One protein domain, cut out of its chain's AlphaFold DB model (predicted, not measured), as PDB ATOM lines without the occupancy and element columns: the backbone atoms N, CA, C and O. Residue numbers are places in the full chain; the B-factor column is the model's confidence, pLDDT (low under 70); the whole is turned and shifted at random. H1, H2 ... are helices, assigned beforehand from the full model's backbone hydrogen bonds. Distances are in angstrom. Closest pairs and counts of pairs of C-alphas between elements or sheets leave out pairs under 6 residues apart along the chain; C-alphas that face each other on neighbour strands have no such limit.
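AT A GLANCE: This is residues 438 to 483 of the 483 residues of a protein of Polarella glacialis (UniProt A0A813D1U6). One helix of moderate length, H2, runs through the middle of a small rounded body, with two short helices, H1 and H3, at its starting end, one to each side of it. Residues 438 to 449 run beside H2 with no named element, and the link from H2 to H3 folds back along H2. The printed part has 46 residues, with three named helices in the order H1, H2, H3 and no named strand. The class is all helix, though the helices hold only 22 of the 46 printed residues. The whole is compact, with a radius of gyration of the C-alphas of 9.2 A, and spans 26 by 21 by 15 A.

HOW THE PARTS SIT: Start at Ile 438 and read through residues 438 to 449, whose C-alphas lie 5 to 13 A from the mean of the C-alphas. Next comes H1, residues 450 to 454, and a tight link of one residue leads to H2, residues 456 to 466. H1 and H2 only just touch, with 3 pairs of C-alphas within 8 A, and they touch only at the corner by their link. Their closest C-alphas are those of Arg 453 and Val 459, 6.4 A apart. Past a short link of 10 residues you reach H3, residues 477 to 482. H3 is close to H2 but not clearly touching it; the closest C-alphas, of Ala 456 and Val 479, are 5.9 A apart. The lines of H2 and H3 are about perpendicular, but only just, at 73 degrees. H3 is also close to H1 but not clearly touching it, and there the closest C-alphas are those of Ala 454 and Val 479, 7.5 A apart. In the backbones of H1, H2 and H3, every O i to N i+4 pair is within hydrogen-bond range.

IN THESE COORDINATES: Find C-alpha 450 at (121.172, 159.254, 228.487), where H1 begins; from there it runs 6.6 A to C-alpha 454. H2 begins at C-alpha 456, at (127.972, 154.813, 237.881), and runs 15.7 A to C-alpha 466. H3 goes from C-alpha 477 to C-alpha 482, at (136.381, 154.599, 238.534), over 8.8 A.

THE WHOLE: The two C-alphas farthest apart are those of Leu 442 and Glu 481, at 25.9 A. From Ile 438 to Ile 483, the chain's last residue, the C-alphas are 16.7 A apart. The printed part has no cut, and neither link between helices is long. In the B-factor column the mean pLDDT of the printed part is 83.8; look for low confidence, under 70, at residues 468 to 474, residue 479 and residues 482 to 483.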
ATOM      1  N   ILE A 438     119.149 145.735 233.139       96.44
ATOM      2  CA  ILE A 438     120.544 145.429 232.802       96.44
ATOM      3  C   ILE A 438     121.056 144.243 233.622       96.44
ATOM      4  O   ILE A 438     121.568 143.283 233.049       96.44
ATOM      5  N   ARG A 439     120.852 144.232 234.947       95.44
ATOM      6  CA  ARG A 439     121.240 143.100 235.817       95.44
ATOM      7  C   ARG A 439     120.561 141.789 235.420       95.44
ATOM      8  O   ARG A 439     121.105 140.715 235.660       95.44
ATOM      9  N   LYS A 440     119.365 141.855 234.831       95.88
ATOM     10  CA  LYS A 440     118.642 140.685 234.307       95.88
ATOM     11  C   LYS A 440     119.074 140.283 232.894       95.88
ATOM     12  O   LYS A 440     118.576 139.283 232.387       95.88
ATOM     13  N   GLY A 441     119.989 141.025 232.269       95.38
ATOM     14  CA  GLY A 441     120.468 140.766 230.912       95.38
ATOM     15  C   GLY A 441     119.416 141.020 229.830       95.38
ATOM     16  O   GLY A 441     119.558 140.513 228.721       95.38
ATOM     17  N   LEU A 442     118.351 141.768 230.144       96.44
ATOM     18  CA  LEU A 442     117.289 142.101 229.190       96.44
ATOM     19  C   LEU A 442     117.566 143.392 228.425       96.44
ATOM     20  O   LEU A 442     116.982 143.607 227.367       96.44
ATOM     21  N   LEU A 443     118.433 144.248 228.960       96.81
ATOM     22  CA  LEU A 443     118.794 145.526 228.370       96.81
ATOM     23  C   LEU A 443     120.316 145.691 228.389       96.81
ATOM     24  O   LEU A 443     120.974 145.312 229.354       96.81
ATOM     25  N   THR A 444     120.872 146.251 227.319       95.44
ATOM     26  CA  THR A 444     122.279 146.667 227.263       95.44
ATOM     27  C   THR A 444     122.415 148.121 227.698       95.44
ATOM     28  O   THR A 444     121.438 148.871 227.683       95.44
ATOM     29  N   LEU A 445     123.634 148.559 228.024       94.25
ATOM     30  CA  LEU A 445     123.879 149.962 228.372       94.25
ATOM     31  C   LEU A 445     123.465 150.928 227.243       94.25
ATOM     32  O   LEU A 445     122.890 151.973 227.517       94.25
ATOM     33  N   ASP A 446     123.676 150.553 225.976       93.94
ATOM     34  CA  ASP A 446     123.268 151.356 224.809       93.94
ATOM     35  C   ASP A 446     121.748 151.529 224.680       93.94
ATOM     36  O   ASP A 446     121.289 152.488 224.064       93.94
ATOM     37  N   GLY A 447     120.965 150.602 225.241       94.00
ATOM     38  CA  GLY A 447     119.506 150.678 225.258       94.00
ATOM     39  C   GLY A 447     118.934 151.500 226.417       94.00
ATOM     40  O   GLY A 447     117.715 151.665 226.480       94.00
ATOM     41  N   ALA A 448     119.778 151.970 227.343       95.69
ATOM     42  CA  ALA A 448     119.370 152.790 228.479       95.69
ATOM     43  C   ALA A 448     119.283 154.283 228.115       95.69
ATOM     44  O   ALA A 448     119.844 154.724 227.108       95.69
ATOM     45  N   SER A 449     118.597 155.069 228.951       95.25
ATOM     46  CA  SER A 449     118.503 156.520 228.763       95.25
ATOM     47  C   SER A 449     119.868 157.206 228.849       95.25
ATOM     48  O   SER A 449     120.866 156.650 229.318       95.25
ATOM     49  N   THR A 450     119.944 158.454 228.402       93.81
ATOM     50  CA  THR A 450     121.172 159.254 228.487       93.81
ATOM     51  C   THR A 450     121.601 159.483 229.933       93.81
ATOM     52  O   THR A 450     122.792 159.362 230.224       93.81
ATOM     53  N   SER A 451     120.656 159.745 230.845       92.19
ATOM     54  CA  SER A 451     120.952 159.865 232.279       92.19
ATOM     55  C   SER A 451     121.452 158.544 232.860       92.19
ATOM     56  O   SER A 451     122.494 158.523 233.514       92.19
ATOM     57  N   ALA A 452     120.784 157.433 232.543       93.62
ATOM     58  CA  ALA A 452     121.142 156.112 233.044       93.62
ATOM     59  C   ALA A 452     122.542 155.674 232.584       93.62
ATOM     60  O   ALA A 452     123.296 155.078 233.347       93.62
ATOM     61  N   ARG A 453     122.938 156.023 231.354       94.31
ATOM     62  CA  ARG A 453     124.292 155.757 230.832       94.31
ATOM     63  C   ARG A 453     125.396 156.550 231.536       94.31
ATOM     64  O   ARG A 453     126.563 156.169 231.444       94.31
ATOM     65  N   ALA A 454     125.046 157.644 232.208       92.12
ATOM     66  CA  ALA A 454     125.974 158.440 233.002       92.12
ATOM     67  C   ALA A 454     126.026 158.004 234.479       92.12
ATOM     68  O   ALA A 454     126.945 158.418 235.190       92.12
ATOM     69  N   ASP A 455     125.082 157.174 234.937       93.62
ATOM     70  CA  ASP A 455     125.034 156.695 236.316       93.62
ATOM     71  C   ASP A 455     126.048 155.566 236.566       93.62
ATOM     72  O   ASP A 455     126.085 154.540 235.882       93.62
ATOM     73  N   ALA A 456     126.887 155.743 237.588       91.88
ATOM     74  CA  ALA A 456     127.972 154.813 237.881       91.88
ATOM     75  C   ALA A 456     127.479 153.420 238.317       91.88
ATOM     76  O   ALA A 456     128.140 152.428 238.008       91.88
ATOM     77  N   ALA A 457     126.349 153.325 239.026       92.25
ATOM     78  CA  ALA A 457     125.806 152.042 239.470       92.25
ATOM     79  C   ALA A 457     125.255 151.241 238.283       92.25
ATOM     80  O   ALA A 457     125.510 150.038 238.182       92.25
ATOM     81  N   ILE A 458     124.588 151.914 237.343       94.06
ATOM     82  CA  ILE A 458     124.070 151.297 236.116       94.06
ATOM     83  C   ILE A 458     125.207 150.816 235.211       94.06
ATOM     84  O   ILE A 458     125.193 149.667 234.759       94.06
ATOM     85  N   VAL A 459     126.224 151.649 234.974       91.94
ATOM     86  CA  VAL A 459     127.382 151.253 234.155       91.94
ATOM     87  C   VAL A 459     128.115 150.068 234.791       91.94
ATOM     88  O   VAL A 459     128.489 149.119 234.097       91.94
ATOM     89  N   PHE A 460     128.276 150.074 236.117       90.88
ATOM     90  CA  PHE A 460     128.873 148.953 236.837       90.88
ATOM     91  C   PHE A 460     128.047 147.667 236.688       90.88
ATOM     92  O   PHE A 460     128.611 146.609 236.392       90.88
ATOM     93  N   ALA A 461     126.718 147.748 236.813       91.94
ATOM     94  CA  ALA A 461     125.823 146.616 236.582       91.94
ATOM     95  C   ALA A 461     125.968 146.041 235.160       91.94
ATOM     96  O   ALA A 461     126.036 144.821 234.997       91.94
ATOM     97  N   ALA A 462     126.095 146.896 234.140       92.69
ATOM     98  CA  ALA A 462     126.328 146.464 232.759       92.69
ATOM     99  C   ALA A 462     127.676 145.739 232.592       92.69
ATOM    100  O   ALA A 462     127.754 144.691 231.943       92.69
ATOM    101  N   CYS A 463     128.738 146.244 233.229       89.50
ATOM    102  CA  CYS A 463     130.072 145.642 233.163       89.50
ATOM    103  C   CYS A 463     130.116 144.235 233.781       89.50
ATOM    104  O   CYS A 463     130.772 143.348 233.226       89.50
ATOM    105  N   GLN A 464     129.396 144.014 234.888       91.06
ATOM    106  CA  GLN A 464     129.312 142.704 235.545       91.06
ATOM    107  C   GLN A 464     128.657 141.637 234.658       91.06
ATOM    108  O   GLN A 464     129.071 140.480 234.694       91.06
ATOM    109  N   MET A 465     127.671 142.018 233.843       89.75
ATOM    110  CA  MET A 465     126.929 141.082 232.994       89.75
ATOM    111  C   MET A 465     127.688 140.668 231.727       89.75
ATOM    112  O   MET A 465     127.486 139.562 231.229       89.75
ATOM    113  N   HIS A 466     128.575 141.524 231.210       78.94
ATOM    114  CA  HIS A 466     129.210 141.337 229.898       78.94
ATOM    115  C   HIS A 466     130.736 141.138 229.936       78.94
ATOM    116  O   HIS A 466     131.396 141.238 228.901       78.94
ATOM    117  N   GLY A 467     131.321 140.842 231.102       70.62
ATOM    118  CA  GLY A 467     132.733 140.444 231.205       70.62
ATOM    119  C   GLY A 467     133.738 141.531 230.795       70.62
ATOM    120  O   GLY A 467     134.777 141.215 230.225       70.62
ATOM    121  N   GLY A 468     133.428 142.806 231.057       65.12
ATOM    122  CA  GLY A 468     134.320 143.950 230.807       65.12
ATOM    123  C   GLY A 468     134.311 144.522 229.379       65.12
ATOM    124  O   GLY A 468     134.793 145.630 229.173       65.12
ATOM    125  N   GLY A 469     133.711 143.838 228.396       66.81
ATOM    126  CA  GLY A 469     133.708 144.286 226.992       66.81
ATOM    127  C   GLY A 469     132.854 145.527 226.685       66.81
ATOM    128  O   GLY A 469     133.012 146.115 225.624       66.81
ATOM    129  N   GLN A 470     131.963 145.949 227.590       65.31
ATOM    130  CA  GLN A 470     131.072 147.102 227.371       65.31
ATOM    131  C   GLN A 470     131.609 148.441 227.906       65.31
ATOM    132  O   GLN A 470     130.938 149.463 227.773       65.31
ATOM    133  N   LEU A 471     132.823 148.477 228.467       64.12
ATOM    134  CA  LEU A 471     133.421 149.716 228.989       64.12
ATOM    135  C   LEU A 471     133.585 150.814 227.923       64.12
ATOM    136  O   LEU A 471     133.526 152.001 228.247       64.12
ATOM    137  N   GLU A 472     133.737 150.442 226.649       69.56
ATOM    138  CA  GLU A 472     133.860 151.400 225.541       69.56
ATOM    139  C   GLU A 472     132.592 152.244 225.321       69.56
ATOM    140  O   GLU A 472     132.681 153.329 224.740       69.56
ATOM    141  N   HIS A 473     131.442 151.805 225.845       67.81
ATOM    142  CA  HIS A 473     130.143 152.468 225.699       67.81
ATOM    143  C   HIS A 473     129.815 153.458 226.827       67.81
ATOM    144  O   HIS A 473     128.901 154.269 226.685       67.81
ATOM    145  N   ALA A 474     130.560 153.448 227.940       63.72
ATOM    146  CA  ALA A 474     130.357 154.414 229.020       63.72
ATOM    147  C   ALA A 474     130.688 155.828 228.516       63.72
ATOM    148  O   ALA A 474     131.827 156.096 228.146       63.72
ATOM    149  N   THR A 475     129.733 156.752 228.464       70.81
ATOM    150  CA  THR A 475     129.966 158.085 227.872       70.81
ATOM    151  C   THR A 475     130.724 159.034 228.801       70.81
ATOM    152  O   THR A 475     131.319 160.001 228.329       70.81
ATOM    153  N   ASN A 476     130.748 158.748 230.107       71.38
ATOM    154  CA  ASN A 476     131.411 159.569 231.114       71.38
ATOM    155  C   ASN A 476     132.856 159.079 231.389       71.38
ATOM    156  O   ASN A 476     133.032 157.970 231.904       71.38
ATOM    157  N   PRO A 477     133.896 159.892 231.100       73.75
ATOM    158  CA  PRO A 477     135.291 159.543 231.376       73.75
ATOM    159  C   PRO A 477     135.582 159.253 232.854       73.75
ATOM    160  O   PRO A 477     136.348 158.340 233.146       73.75
ATOM    161  N   GLU A 478     134.945 159.969 233.787       70.62
ATOM    162  CA  GLU A 478     135.135 159.751 235.229       70.62
ATOM    163  C   GLU A 478     134.577 158.396 235.671       70.62
ATOM    164  O   GLU A 478     135.128 157.741 236.555       70.62
ATOM    165  N   VAL A 479     133.484 157.950 235.047       67.56
ATOM    166  CA  VAL A 479     132.920 156.620 235.307       67.56
ATOM    167  C   VAL A 479     133.857 155.541 234.771       67.56
ATOM    168  O   VAL A 479     134.092 154.563 235.472       67.56
ATOM    169  N   ARG A 480     134.456 155.740 233.587       71.12
ATOM    170  CA  ARG A 480     135.476 154.820 233.049       71.12
ATOM    171  C   ARG A 480     136.714 154.722 233.936       71.12
ATOM    172  O   ARG A 480     137.274 153.646 234.034       71.12
ATOM    173  N   GLU A 481     137.152 155.825 234.539       70.75
ATOM    174  CA  GLU A 481     138.321 155.837 235.428       70.75
ATOM    175  C   GLU A 481     138.042 155.155 236.779       70.75
ATOM    176  O   GLU A 481     138.949 154.596 237.394       70.75
ATOM    177  N   ARG A 482     136.792 155.206 237.258       65.19
ATOM    178  CA  ARG A 482     136.381 154.599 238.534       65.19
ATOM    179  C   ARG A 482     136.180 153.082 238.481       65.19
ATOM    180  O   ARG A 482     136.275 152.460 239.540       65.19
ATOM    181  N   ILE A 483     135.824 152.533 237.319       61.25
ATOM    182  CA  ILE A 483     135.641 151.089 237.075       61.25
ATOM    183  C   ILE A 483     137.004 150.449 236.840       61.25
ATOM    184  O   ILE A 483     137.254 149.394 237.469       61.25
TER     185      ILE A 483